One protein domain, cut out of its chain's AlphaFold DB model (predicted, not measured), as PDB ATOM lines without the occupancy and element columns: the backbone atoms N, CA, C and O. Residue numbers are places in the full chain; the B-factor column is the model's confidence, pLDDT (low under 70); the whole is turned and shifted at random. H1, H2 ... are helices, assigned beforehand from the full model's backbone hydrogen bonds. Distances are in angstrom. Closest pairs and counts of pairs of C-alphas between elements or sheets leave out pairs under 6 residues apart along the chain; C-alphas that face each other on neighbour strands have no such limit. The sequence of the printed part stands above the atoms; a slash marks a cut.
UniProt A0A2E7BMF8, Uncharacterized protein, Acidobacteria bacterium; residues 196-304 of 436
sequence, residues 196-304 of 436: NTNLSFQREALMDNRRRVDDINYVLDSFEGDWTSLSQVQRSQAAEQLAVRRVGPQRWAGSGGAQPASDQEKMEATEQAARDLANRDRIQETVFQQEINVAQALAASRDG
ATOM      1  N   ASN A 196     -55.555  90.761  13.715       81.00
ATOM      2  CA  ASN A 196     -56.924  90.935  13.228       81.00
ATOM      3  C   ASN A 196     -57.345  89.827  12.253       81.00
ATOM      4  O   ASN A 196     -58.474  89.344  12.328       81.00
ATOM      5  N   THR A 197     -56.432  89.391  11.385       81.94
ATOM      6  CA  THR A 197     -56.670  88.304  10.426       81.94
ATOM      7  C   THR A 197     -56.884  86.969  11.140       81.94
ATOM      8  O   THR A 197     -57.869  86.265  10.897       81.94
ATOM      9  N   ASN A 198     -56.017  86.646  12.102       81.62
ATOM     10  CA  ASN A 198     -56.156  85.439  12.913       81.62
ATOM     11  C   ASN A 198     -57.463  85.451  13.717       81.62
ATOM     12  O   ASN A 198     -58.167  84.442  13.785       81.62
ATOM     13  N   LEU A 199     -57.833  86.607  14.272       86.31
ATOM     14  CA  LEU A 199     -59.078  86.769  15.011       86.31
ATOM     15  C   LEU A 199     -60.314  86.619  14.111       86.31
ATOM     16  O   LEU A 199     -61.316  86.053  14.554       86.31
ATOM     17  N   SER A 200     -60.269  87.089  12.857       87.19
ATOM     18  CA  SER A 200     -61.371  86.876  11.911       87.19
ATOM     19  C   SER A 200     -61.567  85.401  11.574       87.19
ATOM     20  O   SER A 200     -62.702  84.934  11.645       87.19
ATOM     21  N   PHE A 201     -60.488  84.648  11.333       86.56
ATOM     22  CA  PHE A 201     -60.582  83.206  11.079       86.56
ATOM     23  C   PHE A 201     -61.123  82.441  12.290       86.56
ATOM     24  O   PHE A 201     -61.992  81.580  12.148       86.56
ATOM     25  N   GLN A 202     -60.675  82.786  13.502       86.31
ATOM     26  CA  GLN A 202     -61.203  82.176  14.726       86.31
ATOM     27  C   GLN A 202     -62.694  82.471  14.924       86.31
ATOM     28  O   GLN A 202     -63.450  81.586  15.323       86.31
ATOM     29  N   ARG A 203     -63.137  83.700  14.630       87.50
ATOM     30  CA  ARG A 203     -64.556  84.070  14.701       87.50
ATOM     31  C   ARG A 203     -65.399  83.341  13.662       87.50
ATOM     32  O   ARG A 203     -66.507  82.934  13.992       87.50
ATOM     33  N   GLU A 204     -64.903  83.183  12.442       89.38
ATOM     34  CA  GLU A 204     -65.597  82.443  11.386       89.38
ATOM     35  C   GLU A 204     -65.768  80.968  11.771       89.38
ATOM     36  O   GLU A 204     -66.898  80.482  11.825       89.38
ATOM     37  N   ALA A 205     -64.687  80.305  12.195       83.81
ATOM     38  CA  ALA A 205     -64.735  78.925  12.679       83.81
ATOM     39  C   ALA A 205     -65.693  78.751  13.873       83.81
ATOM     40  O   ALA A 205     -66.437  77.770  13.948       83.81
ATOM     41  N   LEU A 206     -65.713  79.718  14.796       89.56
ATOM     42  CA  LEU A 206     -66.653  79.739  15.913       89.56
ATOM     43  C   LEU A 206     -68.110  79.850  15.434       89.56
ATOM     44  O   LEU A 206     -68.975  79.129  15.930       89.56
ATOM     45  N   MET A 207     -68.398  80.745  14.484       89.81
ATOM     46  CA  MET A 207     -69.749  80.915  13.941       89.81
ATOM     47  C   MET A 207     -70.229  79.662  13.207       89.81
ATOM     48  O   MET A 207     -71.389  79.279  13.359       89.81
ATOM     49  N   ASP A 208     -69.348  78.989  12.474       88.31
ATOM     50  CA  ASP A 208     -69.679  77.733  11.805       88.31
ATOM     51  C   ASP A 208     -69.930  76.601  12.803       88.31
ATOM     52  O   ASP A 208     -70.907  75.861  12.667       88.31
ATOM     53  N   ASN A 209     -69.128  76.496  13.867       86.94
ATOM     54  CA  ASN A 209     -69.387  75.521  14.925       86.94
ATOM     55  C   ASN A 209     -70.688  75.821  15.688       86.94
ATOM     56  O   ASN A 209     -71.440  74.890  15.979       86.94
ATOM     57  N   ARG A 210     -71.012  77.095  15.947       89.94
ATOM     58  CA  ARG A 210     -72.312  77.494  16.516       89.94
ATOM     59  C   ARG A 210     -73.472  77.074  15.621       89.94
ATOM     60  O   ARG A 210     -74.384  76.413  16.103       89.94
ATOM     61  N   ARG A 211     -73.403  77.359  14.315       91.56
ATOM     62  CA  ARG A 211     -74.416  76.908  13.344       91.56
ATOM     63  C   ARG A 211     -74.575  75.389  13.355       91.56
ATOM     64  O   ARG A 211     -75.698  74.901  13.350       91.56
ATOM     65  N   ARG A 212     -73.472  74.633  13.428       88.00
ATOM     66  CA  ARG A 212     -73.521  73.163  13.536       88.00
ATOM     67  C   ARG A 212     -74.259  72.707  14.792       88.00
ATOM     68  O   ARG A 212     -75.057  71.779  14.695       88.00
ATOM     69  N   VAL A 213     -74.011  73.337  15.942       90.44
ATOM     70  CA  VAL A 213     -74.710  73.030  17.202       90.44
ATOM     71  C   VAL A 213     -76.192  73.389  17.110       90.44
ATOM     72  O   VAL A 213     -77.029  72.569  17.480       90.44
ATOM     73  N   ASP A 214     -76.526  74.560  16.569       91.81
ATOM     74  CA  ASP A 214     -77.915  74.986  16.368       91.81
ATOM     75  C   ASP A 214     -78.665  74.023  15.440       91.81
ATOM     76  O   ASP A 214     -79.801  73.641  15.718       91.81
ATOM     77  N   ASP A 215     -78.013  73.562  14.370       90.69
ATOM     78  CA  ASP A 215     -78.601  72.600  13.447       90.69
ATOM     79  C   ASP A 215     -78.820  71.226  14.078       90.69
ATOM     80  O   ASP A 215     -79.851  70.600  13.829       90.69
ATOM     81  N   ILE A 216     -77.877  70.774  14.907       88.94
ATOM     82  CA  ILE A 216     -78.014  69.549  15.697       88.94
ATOM     83  C   ILE A 216     -79.187  69.679  16.671       88.94
ATOM     84  O   ILE A 216     -80.031  68.786  16.716       88.94
ATOM     85  N   ASN A 217     -79.263  70.781  17.420       90.50
ATOM     86  CA  ASN A 217     -80.329  71.022  18.391       90.50
ATOM     87  C   ASN A 217     -81.696  71.044  17.710       90.50
ATOM     88  O   ASN A 217     -82.595  70.330  18.136       90.50
ATOM     89  N   TYR A 218     -81.816  71.761  16.591       92.88
ATOM     90  CA  TYR A 218     -83.044  71.806  15.802       92.88
ATOM     91  C   TYR A 218     -83.517  70.412  15.370       92.88
ATOM     92  O   TYR A 218     -84.708  70.110  15.424       92.88
ATOM     93  N   VAL A 219     -82.592  69.552  14.929       91.44
ATOM     94  CA  VAL A 219     -82.932  68.178  14.546       91.44
ATOM     95  C   VAL A 219     -83.329  67.364  15.774       91.44
ATOM     96  O   VAL A 219     -84.359  66.703  15.727       91.44
ATOM     97  N   LEU A 220     -82.581  67.422  16.875       88.94
ATOM     98  CA  LEU A 220     -82.899  66.661  18.090       88.94
ATOM     99  C   LEU A 220     -84.242  67.061  18.711       88.94
ATOM    100  O   LEU A 220     -85.002  66.181  19.113       88.94
ATOM    101  N   ASP A 221     -84.577  68.352  18.705       92.00
ATOM    102  CA  ASP A 221     -85.857  68.866  19.202       92.00
ATOM    103  C   ASP A 221     -87.056  68.264  18.446       92.00
ATOM    104  O   ASP A 221     -88.147  68.141  19.002       92.00
ATOM    105  N   SER A 222     -86.861  67.821  17.197       92.50
ATOM    106  CA  SER A 222     -87.903  67.145  16.412       92.50
ATOM    107  C   SER A 222     -88.155  65.683  16.812       92.50
ATOM    108  O   SER A 222     -89.161  65.110  16.391       92.50
ATOM    109  N   PHE A 223     -87.283  65.072  17.624       88.81
ATOM    110  CA  PHE A 223     -87.375  63.660  18.020       88.81
ATOM    111  C   PHE A 223     -87.874  63.426  19.463       88.81
ATOM    112  O   PHE A 223     -87.829  62.287  19.923       88.81
ATOM    113  N   GLU A 224     -88.388  64.452  20.158       85.69
ATOM    114  CA  GLU A 224     -88.928  64.364  21.535       85.69
ATOM    115  C   GLU A 224     -88.028  63.567  22.515       85.69
ATOM    116  O   GLU A 224     -88.508  62.783  23.335       85.69
ATOM    117  N   GLY A 225     -86.701  63.742  22.445       78.62
ATOM    118  CA  GLY A 225     -85.774  63.062  23.354       78.62
ATOM    119  C   GLY A 225     -84.296  63.347  23.093       78.62
ATOM    120  O   GLY A 225     -83.906  63.803  22.021       78.62
ATOM    121  N   ASP A 226     -83.453  63.039  24.081       84.25
ATOM    122  CA  ASP A 226     -81.998  63.165  23.963       84.25
ATOM    123  C   ASP A 226     -81.433  62.144  22.968       84.25
ATOM    124  O   ASP A 226     -81.932  61.019  22.866       84.25
ATOM    125  N   TRP A 227     -80.326  62.477  22.296       82.06
ATOM    126  CA  TRP A 227     -79.669  61.604  21.308       82.06
ATOM    127  C   TRP A 227     -79.436  60.165  21.805       82.06
ATOM    128  O   TRP A 227     -79.610  59.195  21.064       82.06
ATOM    129  N   THR A 228     -79.071  60.010  23.079       85.62
ATOM    130  CA  THR A 228     -78.816  58.708  23.714       85.62
ATOM    131  C   THR A 228     -80.084  57.879  23.921       85.62
ATOM    132  O   THR A 228     -80.004  56.649  23.919       85.62
ATOM    133  N   SER A 229     -81.243  58.530  24.041       89.69
ATOM    134  CA  SER A 229     -82.557  57.897  24.204       89.69
ATOM    135  C   SER A 229     -83.177  57.440  22.880       89.69
ATOM    136  O   SER A 229     -84.038  56.560  22.873       89.69
ATOM    137  N   LEU A 230     -82.704  57.977  21.750       89.56
ATOM    138  CA  LEU A 230     -83.209  57.617  20.428       89.56
ATOM    139  C   LEU A 230     -82.839  56.178  20.060       89.56
ATOM    140  O   LEU A 230     -81.695  55.736  20.241       89.56
ATOM    141  N   SER A 231     -83.798  55.464  19.471       93.94
ATOM    142  CA  SER A 231     -83.558  54.167  18.831       93.94
ATOM    143  C   SER A 231     -82.595  54.301  17.644       93.94
ATOM    144  O   SER A 231     -82.442  55.376  17.065       93.94
ATOM    145  N   GLN A 232     -81.964  53.199  17.227       91.19
ATOM    146  CA  GLN A 232     -81.048  53.203  16.076       91.19
ATOM    147  C   GLN A 232     -81.714  53.738  14.794       91.19
ATOM    148  O   GLN A 232     -81.083  54.469  14.034       91.19
ATOM    149  N   VAL A 233     -82.999  53.424  14.581       93.75
ATOM    150  CA  VAL A 233     -83.777  53.922  13.436       93.75
ATOM    151  C   VAL A 233     -83.965  55.437  13.526       93.75
ATOM    152  O   VAL A 233     -83.698  56.137  12.553       93.75
ATOM    153  N   GLN A 234     -84.339  55.959  14.698       92.88
ATOM    154  CA  GLN A 234     -84.484  57.403  14.916       92.88
ATOM    155  C   GLN A 234     -83.152  58.145  14.755       92.88
ATOM    156  O   GLN A 234     -83.119  59.198  14.133       92.88
ATOM    157  N   ARG A 235     -82.035  57.580  15.234       90.44
ATOM    158  CA  ARG A 235     -80.699  58.175  15.037       90.44
ATOM    159  C   ARG A 235     -80.313  58.253  13.565       90.44
ATOM    160  O   ARG A 235     -79.779  59.270  13.135       90.44
ATOM    161  N   SER A 236     -80.601  57.205  12.791       92.62
ATOM    162  CA  SER A 236     -80.367  57.210  11.344       92.62
ATOM    163  C   SER A 236     -81.218  58.272  10.643       92.62
ATOM    164  O   SER A 236     -80.706  58.992   9.791       92.62
ATOM    165  N   GLN A 237     -82.493  58.406  11.022       93.69
ATOM    166  CA  GLN A 237     -83.393  59.424  10.471       93.69
ATOM    167  C   GLN A 237     -82.954  60.846  10.841       93.69
ATOM    168  O   GLN A 237     -82.959  61.731   9.990       93.69
ATOM    169  N   ALA A 238     -82.527  61.070  12.084       91.06
ATOM    170  CA  ALA A 238     -81.980  62.346  12.533       91.06
ATOM    171  C   ALA A 238     -80.689  62.711  11.780       91.06
ATOM    172  O   ALA A 238     -80.533  63.847  11.331       91.06
ATOM    173  N   ALA A 239     -79.784  61.748  11.572       92.06
ATOM    174  CA  ALA A 239     -78.575  61.963  10.779       92.06
ATOM    175  C   ALA A 239     -78.900  62.347   9.327       92.06
ATOM    176  O   ALA A 239     -78.310  63.288   8.799       92.06
ATOM    177  N   GLU A 240     -79.876  61.684   8.705       93.75
ATOM    178  CA  GLU A 240     -80.332  62.027   7.357       93.75
ATOM    179  C   GLU A 240     -80.955  63.432   7.308       93.75
ATOM    180  O   GLU A 240     -80.591  64.233   6.450       93.75
ATOM    181  N   GLN A 241     -81.823  63.795   8.260       93.62
ATOM    182  CA  GLN A 241     -82.406  65.144   8.326       93.62
ATOM    183  C   GLN A 241     -81.341  66.238   8.487       93.62
ATOM    184  O   GLN A 241     -81.424  67.292   7.848       93.62
ATOM    185  N   LEU A 242     -80.318  65.989   9.308       93.56
ATOM    186  CA  LEU A 242     -79.198  66.910   9.477       93.56
ATOM    187  C   LEU A 242     -78.358  67.016   8.193       93.56
ATOM    188  O   LEU A 242     -77.985  68.121   7.795       93.56
ATOM    189  N   ALA A 243     -78.111  65.900   7.504       92.00
ATOM    190  CA  ALA A 243     -77.414  65.885   6.218       92.00
ATOM    191  C   ALA A 243     -78.184  66.659   5.134       92.00
ATOM    192  O   ALA A 243     -77.592  67.471   4.419       92.00
ATOM    193  N   VAL A 244     -79.509  66.495   5.074       94.12
ATOM    194  CA  VAL A 244     -80.397  67.241   4.168       94.12
ATOM    195  C   VAL A 244     -80.299  68.748   4.408       94.12
ATOM    196  O   VAL A 244     -80.212  69.507   3.440       94.12
ATOM    197  N   ARG A 245     -80.283  69.208   5.670       94.06
ATOM    198  CA  ARG A 245     -80.125  70.644   5.979       94.06
ATOM    199  C   ARG A 245     -78.769  71.183   5.526       94.06
ATOM    200  O   ARG A 245     -78.728  72.282   4.983       94.06
ATOM    201  N   ARG A 246     -77.692  70.410   5.693       91.06
ATOM    202  CA  ARG A 246     -76.328  70.821   5.316       91.06
ATOM    203  C   ARG A 246     -76.114  70.895   3.809       91.06
ATOM    204  O   ARG A 246     -75.563  71.869   3.313       91.06
ATOM    205  N   VAL A 247     -76.553  69.871   3.080       91.75
ATOM    206  CA  VAL A 247     -76.410  69.804   1.615       91.75
ATOM    207  C   VAL A 247     -77.421  70.719   0.912       91.75
ATOM    208  O   VAL A 247     -77.185  71.183  -0.206       91.75
ATOM    209  N   GLY A 248     -78.539  70.997   1.580       92.56
ATOM    210  CA  GLY A 248     -79.674  71.737   1.059       92.56
ATOM    211  C   GLY A 248     -80.719  70.791   0.448       92.56
ATOM    212  O   GLY A 248     -80.377  69.917  -0.355       92.56
ATOM    213  N   PRO A 249     -82.017  70.978   0.750       91.44
ATOM    214  CA  PRO A 249     -83.070  70.042   0.350       91.44
ATOM    215  C   PRO A 249     -83.217  69.914  -1.171       91.44
ATOM    216  O   PRO A 249     -83.525  68.840  -1.675       91.44
ATOM    217  N   GLN A 250     -82.943  70.987  -1.921       90.00
ATOM    218  CA  GLN A 250     -83.016  70.992  -3.384       90.00
ATOM    219  C   GLN A 250     -81.934  70.114  -4.022       90.00
ATOM    220  O   GLN A 250     -82.249  69.294  -4.884       90.00
ATOM    221  N   ARG A 251     -80.683  70.232  -3.555       93.81
ATOM    222  CA  ARG A 251     -79.569  69.384  -4.001       93.81
ATOM    223  C   ARG A 251     -79.763  67.943  -3.550       93.81
ATOM    224  O   ARG A 251     -79.514  67.027  -4.327       93.81
ATOM    225  N   TRP A 252     -80.274  67.738  -2.338       94.25
ATOM    226  CA  TRP A 252     -80.572  66.403  -1.824       94.25
ATOM    227  C   TRP A 252     -81.633  65.678  -2.662       94.25
ATOM    228  O   TRP A 252     -81.428  64.541  -3.085       94.25
ATOM    229  N   ALA A 253     -82.749  66.350  -2.952       91.19
ATOM    230  CA  ALA A 253     -83.856  65.791  -3.725       91.19
ATOM    231  C   ALA A 253     -83.624  65.808  -5.248       91.19
ATOM    232  O   ALA A 253     -84.397  65.202  -5.985       91.19
ATOM    233  N   GLY A 254     -82.595  66.514  -5.735       90.19
ATOM    234  CA  GLY A 254     -82.371  66.732  -7.167       90.19
ATOM    235  C   GLY A 254     -83.456  67.583  -7.834       90.19
ATOM    236  O   GLY A 254     -83.766  67.396  -9.008       90.19
ATOM    237  N   SER A 255     -84.065  68.498  -7.080       89.06
ATOM    238  CA  SER A 255     -85.174  69.344  -7.535       89.06
ATOM    239  C   SER A 255     -84.736  70.801  -7.713       89.06
ATOM    240  O   SER A 255     -83.846  71.270  -7.010       89.06
ATOM    241  N   GLY A 256     -85.389  71.546  -8.610       81.94
ATOM    242  CA  GLY A 256     -85.208  73.004  -8.709       81.94
ATOM    243  C   GLY A 256     -84.015  73.480  -9.548       81.94
ATOM    244  O   GLY A 256     -83.579  74.612  -9.384       81.94
ATOM    245  N   GLY A 257     -83.480  72.644 -10.443       86.56
ATOM    246  CA  GLY A 257     -82.406  73.034 -11.371       86.56
ATOM    247  C   GLY A 257     -81.000  73.078 -10.759       86.56
ATOM    248  O   GLY A 257     -80.031  73.239 -11.498       86.56
ATOM    249  N   ALA A 258     -80.867  72.885  -9.445       87.38
ATOM    250  CA  ALA A 258     -79.578  72.640  -8.808       87.38
ATOM    251  C   ALA A 258     -79.053  71.245  -9.190       87.38
ATOM    252  O   ALA A 258     -79.826  70.290  -9.292       87.38
ATOM    253  N   GLN A 259     -77.735  71.117  -9.375       91.31
ATOM    254  CA  GLN A 259     -77.112  69.816  -9.616       91.31
ATOM    255  C   GLN A 259     -77.376  68.896  -8.407       91.31
ATOM    256  O   GLN A 259     -77.057  69.293  -7.278       91.31
ATOM    257  N   PRO A 260     -77.977  67.707  -8.614       93.19
ATOM    258  CA  PRO A 260     -78.260  66.783  -7.525       93.19
ATOM    259  C   PRO A 260     -76.960  66.379  -6.831       93.19
ATOM    260  O   PRO A 260     -75.949  66.140  -7.495       93.19
ATOM    261  N   ALA A 261     -76.999  66.297  -5.503       93.50
ATOM    262  CA  ALA A 261     -75.911  65.719  -4.729       93.50
ATOM    263  C   ALA A 261     -75.711  64.262  -5.159       93.50
ATOM    264  O   ALA A 261     -76.691  63.527  -5.339       93.50
ATOM    265  N   SER A 262     -74.456  63.860  -5.347       95.56
ATOM    266  CA  SER A 262     -74.136  62.480  -5.713       95.56
ATOM    267  C   SER A 262     -74.488  61.528  -4.566       95.56
ATOM    268  O   SER A 262     -74.553  61.936  -3.406       95.56
ATOM    269  N   ASP A 263     -74.701  60.246  -4.866       95.19
ATOM    270  CA  ASP A 263     -74.974  59.249  -3.819       95.19
ATOM    271  C   ASP A 263     -73.818  59.155  -2.811       95.19
ATOM    272  O   ASP A 263     -74.048  58.975  -1.617       95.19
ATOM    273  N   GLN A 264     -72.582  59.361  -3.279       94.94
ATOM    274  CA  GLN A 264     -71.404  59.451  -2.423       94.94
ATOM    275  C   GLN A 264     -71.454  60.690  -1.513       94.94
ATOM    276  O   GLN A 264     -71.284  60.552  -0.307       94.94
ATOM    277  N   GLU A 265     -71.765  61.874  -2.051       93.56
ATOM    278  CA  GLU A 265     -71.883  63.111  -1.261       93.56
ATOM    279  C   GLU A 265     -72.983  62.993  -0.196       93.56
ATOM    280  O   GLU A 265     -72.806  63.421   0.944       93.56
ATOM    281  N   LYS A 266     -74.113  62.361  -0.534       94.75
ATOM    282  CA  LYS A 266     -75.196  62.086   0.421       94.75
ATOM    283  C   LYS A 266     -74.751  61.134   1.527       94.75
ATOM    284  O   LYS A 266     -75.067  61.367   2.695       94.75
ATOM    285  N   MET A 267     -74.027  60.073   1.173       95.12
ATOM    286  CA  MET A 267     -73.495  59.108   2.134       95.12
ATOM    287  C   MET A 267     -72.505  59.777   3.095       95.12
ATOM    288  O   MET A 267     -72.686  59.678   4.307       95.12
ATOM    289  N   GLU A 268     -71.534  60.525   2.567       94.81
ATOM    290  CA  GLU A 268     -70.536  61.264   3.351       94.81
ATOM    291  C   GLU A 268     -71.195  62.312   4.261       94.81
ATOM    292  O   GLU A 268     -70.878  62.398   5.449       94.81
ATOM    293  N   ALA A 269     -72.177  63.063   3.751       92.19
ATOM    294  CA  ALA A 269     -72.923  64.037   4.543       92.19
ATOM    295  C   ALA A 269     -73.721  63.378   5.680       92.19
ATOM    296  O   ALA A 269     -73.770  63.920   6.787       92.19
ATOM    297  N   THR A 270     -74.318  62.207   5.433       92.50
ATOM    298  CA  THR A 270     -75.059  61.438   6.451       92.50
ATOM    299  C   THR A 270     -74.125  60.874   7.510       92.50
ATOM    300  O   THR A 270     -74.416  60.966   8.702       92.50
ATOM    301  N   GLU A 271     -72.979  60.331   7.104       95.12
ATOM    302  CA  GLU A 271     -71.974  59.825   8.034       95.12
ATOM    303  C   GLU A 271     -71.408  60.954   8.904       95.12
ATOM    304  O   GLU A 271     -71.338  60.821  10.129       95.12
ATOM    305  N   GLN A 272     -71.083  62.100   8.301       93.75
ATOM    306  CA  GLN A 272     -70.609  63.266   9.039       93.75
ATOM    307  C   GLN A 272     -71.680  63.808   9.994       93.75
ATOM    308  O   GLN A 272     -71.368  64.165  11.129       93.75
ATOM    309  N   ALA A 273     -72.946  63.841   9.574       89.88
ATOM    310  CA  ALA A 273     -74.064  64.223  10.431       89.88
ATOM    311  C   ALA A 273     -74.229  63.270  11.625       89.88
ATOM    312  O   ALA A 273     -74.399  63.729  12.753       89.88
ATOM    313  N   ALA A 274     -74.116  61.956  11.408       89.19
ATOM    314  CA  ALA A 274     -74.179  60.960  12.476       89.19
ATOM    315  C   ALA A 274     -73.025  61.115  13.481       89.19
ATOM    316  O   ALA A 274     -73.251  61.052  14.693       89.19
ATOM    317  N   ARG A 275     -71.799  61.359  12.995       92.38
ATOM    318  CA  ARG A 275     -70.628  61.640  13.844       92.38
ATOM    319  C   ARG A 275     -70.813  62.918  14.655       92.38
ATOM    320  O   ARG A 275     -70.477  62.942  15.835       92.38
ATOM    321  N   ASP A 276     -71.353  63.964  14.044       90.12
ATOM    322  CA  ASP A 276     -71.591  65.241  14.710       90.12
ATOM    323  C   ASP A 276     -72.683  65.135  15.781       90.12
ATOM    324  O   ASP A 276     -72.504  65.650  16.881       90.12
ATOM    325  N   LEU A 277     -73.771  64.409  15.502       86.88
ATOM    326  CA  LEU A 277     -74.824  64.120  16.481       86.88
ATOM    327  C   LEU A 277     -74.286  63.312  17.668       86.88
ATOM    328  O   LEU A 277     -74.583  63.630  18.818       86.88
ATOM    329  N   ALA A 278     -73.438  62.314  17.406       87.94
ATOM    330  CA  ALA A 278     -72.779  61.541  18.455       87.94
ATOM    331  C   ALA A 278     -71.787  62.371  19.288       87.94
ATOM    332  O   ALA A 278     -71.600  62.086  20.467       87.94
ATOM    333  N   ASN A 279     -71.177  63.399  18.692       91.69
ATOM    334  CA  ASN A 279     -70.192  64.268  19.334       91.69
ATOM    335  C   ASN A 279     -70.760  65.633  19.755       91.69
ATOM    336  O   ASN A 279     -69.973  66.540  20.030       91.69
ATOM    337  N   ARG A 280     -72.089  65.803  19.817       89.75
ATOM    338  CA  ARG A 280     -72.747  67.089  20.114       89.75
ATOM    339  C   ARG A 280     -72.130  67.794  21.318       89.75
ATOM    340  O   ARG A 280     -71.693  68.933  21.189       89.75
ATOM    341  N   ASP A 281     -72.051  67.102  22.451       85.25
ATOM    342  CA  ASP A 281     -71.574  67.688  23.707       85.25
ATOM    343  C   ASP A 281     -70.113  68.150  23.586       85.25
ATOM    344  O   ASP A 281     -69.743  69.214  24.074       85.25
ATOM    345  N   ARG A 282     -69.285  67.405  22.841       88.38
ATOM    346  CA  ARG A 282     -67.891  67.774  22.570       88.38
ATOM    347  C   ARG A 282     -67.781  68.982  21.635       88.38
ATOM    348  O   ARG A 282     -66.904  69.821  21.829       88.38
ATOM    349  N   ILE A 283     -68.646  69.079  20.622       84.56
ATOM    350  CA  ILE A 283     -68.698  70.242  19.721       84.56
ATOM    351  C   ILE A 283     -69.155  71.477  20.503       84.56
ATOM    352  O   ILE A 283     -68.548  72.535  20.364       84.56
ATOM    353  N   GLN A 284     -70.163  71.341  21.366       86.81
ATOM    354  CA  GLN A 284     -70.647  72.420  22.223       86.81
ATOM    355  C   GLN A 284     -69.567  72.907  23.198       86.81
ATOM    356  O   GLN A 284     -69.366  74.114  23.327       86.81
ATOM    357  N   GLU A 285     -68.820  71.993  23.816       88.75
ATOM    358  CA  GLU A 285     -67.670  72.345  24.657       88.75
ATOM    359  C   GLU A 285     -66.584  73.076  23.851       88.75
ATOM    360  O   GLU A 285     -66.038  74.087  24.287       88.75
ATOM    361  N   THR A 286     -66.314  72.618  22.623       87.75
ATOM    362  CA  THR A 286     -65.347  73.271  21.727       87.75
ATOM    363  C   THR A 286     -65.785  74.694  21.375       87.75
ATOM    364  O   THR A 286     -64.963  75.608  21.408       87.75
ATOM    365  N   VAL A 287     -67.073  74.902  21.080       88.44
ATOM    366  CA  VAL A 287     -67.660  76.233  20.851       88.44
ATOM    367  C   VAL A 287     -67.462  77.113  22.078       88.44
ATOM    368  O   VAL A 287     -66.947  78.220  21.955       88.44
ATOM    369  N   PHE A 288     -67.803  76.613  23.265       90.00
ATOM    370  CA  PHE A 288     -67.662  77.365  24.506       90.00
ATOM    371  C   PHE A 288     -66.205  77.777  24.775       90.00
ATOM    372  O   PHE A 288     -65.928  78.946  25.051       90.00
ATOM    373  N   GLN A 289     -65.251  76.861  24.602       88.12
ATOM    374  CA  GLN A 289     -63.831  77.170  24.763       88.12
ATOM    375  C   GLN A 289     -63.333  78.179  23.714       88.12
ATOM    376  O   GLN A 289     -62.558  79.081  24.037       88.12
ATOM    377  N   GLN A 290     -63.791  78.070  22.463       88.06
ATOM    378  CA  GLN A 290     -63.481  79.041  21.411       88.06
ATOM    379  C   GLN A 290     -64.039  80.433  21.739       88.06
ATOM    380  O   GLN A 290     -63.341  81.425  21.543       88.06
ATOM    381  N   GLU A 291     -65.254  80.528  22.286       88.44
ATOM    382  CA  GLU A 291     -65.834  81.798  22.738       88.44
ATOM    383  C   GLU A 291     -64.995  82.459  23.828       88.44
ATOM    384  O   GLU A 291     -64.747  83.664  23.754       88.44
ATOM    385  N   ILE A 292     -64.523  81.676  24.803       90.12
ATOM    386  CA  ILE A 292     -63.626  82.162  25.856       90.12
ATOM    387  C   ILE A 292     -62.335  82.702  25.240       90.12
ATOM    388  O   ILE A 292     -61.944  83.827  25.548       90.12
ATOM    389  N   ASN A 293     -61.704  81.948  24.337       84.56
ATOM    390  CA  ASN A 293     -60.442  82.351  23.713       84.56
ATOM    391  C   ASN A 293     -60.601  83.644  22.891       84.56
ATOM    392  O   ASN A 293     -59.799  84.567  23.027       84.56
ATOM    393  N   VAL A 294     -61.666  83.754  22.087       85.94
ATOM    394  CA  VAL A 294     -61.967  84.970  21.308       85.94
ATOM    395  C   VAL A 294     -62.268  86.150  22.237       85.94
ATOM    396  O   VAL A 294     -61.821  87.268  21.975       85.94
ATOM    397  N   ALA A 295     -63.003  85.933  23.331       86.25
ATOM    398  CA  ALA A 295     -63.298  86.975  24.311       86.25
ATOM    399  C   ALA A 295     -62.033  87.462  25.039       86.25
ATOM    400  O   ALA A 295     -61.866  88.670  25.213       86.25
ATOM    401  N   GLN A 296     -61.130  86.553  25.415       87.06
ATOM    402  CA  GLN A 296     -59.837  86.882  26.021       87.06
ATOM    403  C   GLN A 296     -58.942  87.662  25.052       87.06
ATOM    404  O   GLN A 296     -58.409  88.702  25.430       87.06
ATOM    405  N   ALA A 297     -58.846  87.230  23.789       81.94
ATOM    406  CA  ALA A 297     -58.086  87.941  22.760       81.94
ATOM    407  C   ALA A 297     -58.627  89.365  22.525       81.94
ATOM    408  O   ALA A 297     -57.865  90.324  22.409       81.94
ATOM    409  N   LEU A 298     -59.953  89.533  22.511       84.81
ATOM    410  CA  LEU A 298     -60.586  90.848  22.384       84.81
ATOM    411  C   LEU A 298     -60.362  91.744  23.602       84.81
ATOM    412  O   LEU A 298     -60.180  92.950  23.439       84.81
ATOM    413  N   ALA A 299     -60.398  91.176  24.809       83.44
ATOM    414  CA  ALA A 299     -60.108  91.915  26.030       83.44
ATOM    415  C   ALA A 299     -58.657  92.419  26.025       83.44
ATOM    416  O   ALA A 299     -58.429  93.607  26.227       83.44
ATOM    417  N   ALA A 300     -57.707  91.553  25.668       79.38
ATOM    418  CA  ALA A 300     -56.291  91.890  25.556       79.38
ATOM    419  C   ALA A 300     -56.003  93.001  24.541       79.38
ATOM    420  O   ALA A 300     -55.252  93.932  24.816       79.38
ATOM    421  N   SER A 301     -56.647  92.932  23.371       80.62
ATOM    422  CA  SER A 301     -56.523  93.961  22.337       80.62
ATOM    423  C   SER A 301     -57.013  95.332  22.819       80.62
ATOM    424  O   SER A 301     -56.452  96.361  22.444       80.62
ATOM    425  N   ARG A 302     -58.041  95.368  23.676       80.06
ATOM    426  CA  ARG A 302     -58.641  96.615  24.162       80.06
ATOM    427  C   ARG A 302     -57.752  97.374  25.146       80.06
ATOM    428  O   ARG A 302     -57.823  98.602  25.174       80.06
ATOM    429  N   ASP A 303     -56.934  96.668  25.917       76.56
ATOM    430  CA  ASP A 303     -56.088  97.275  26.949       76.56
ATOM    431  C   ASP A 303     -54.786  97.874  26.382       76.56
ATOM    432  O   ASP A 303     -54.007  98.474  27.118       76.56
ATOM    433  N   GLY A 304     -54.563  97.785  25.063       61.94
ATOM    434  CA  GLY A 304     -53.388  98.359  24.394       61.94
ATOM    435  C   GLY A 304     -52.077  97.629  24.702       61.94
ATOM    436  O   GLY A 304     -51.019  98.051  24.237       61.94
TER     437      GLY A 304
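AT A GLANCE: This is residues 196 to 304 of the 436 residues of an uncharacterized protein of Acidobacteria bacterium (UniProt A0A2E7BMF8). Two long helices, H1 and H5, lie side by side as an arm; at one end H2 and H4 cross in a head, with short H3 near H2. The 109 printed residues have five named helices, H1 to H5 in order, and no named strand: all helix. The whole is loose, radius of gyration of the C-alphas 17.1 A, and flat, spanning 53 by 38 by 19 A.

HOW THE PARTS SIT: Start at H1, residues 196 to 221; it touches H5, residues 280 to 302, opposite ways at a shallow tilt of 30 degrees, closest C-alphas Leu 206 and Val 287, 6.1 A. H1 and H2, residues 232 to 247, form a helical hairpin, touching through residues 215 to 220 and 238 to 245 alone, closest C-alphas Val 219 and Ala 238, 6.2 A. H2 touches H4, residues 263 to 278, at a steep tilt of 64 degrees, closest C-alphas Ala 239 and Ala 274, 4.8 A. H3, residues 249 to 253, is close to H2 but not clearly touching, closest C-alphas Val 244 and Trp 252, 6.1 A. Every O i to N i+4 pair is within hydrogen-bond range in H1 to H5.

IN THESE COORDINATES: Find C-alpha 196 at (-56.924, 90.935, 13.228); H1 runs 36.9 A from there. H5 runs 33.0 A to C-alpha 302 at (-58.641, 96.615, 24.162).

THE WHOLE: The printed part has no cut and no long link; residue 304 alone has pLDDT under 70.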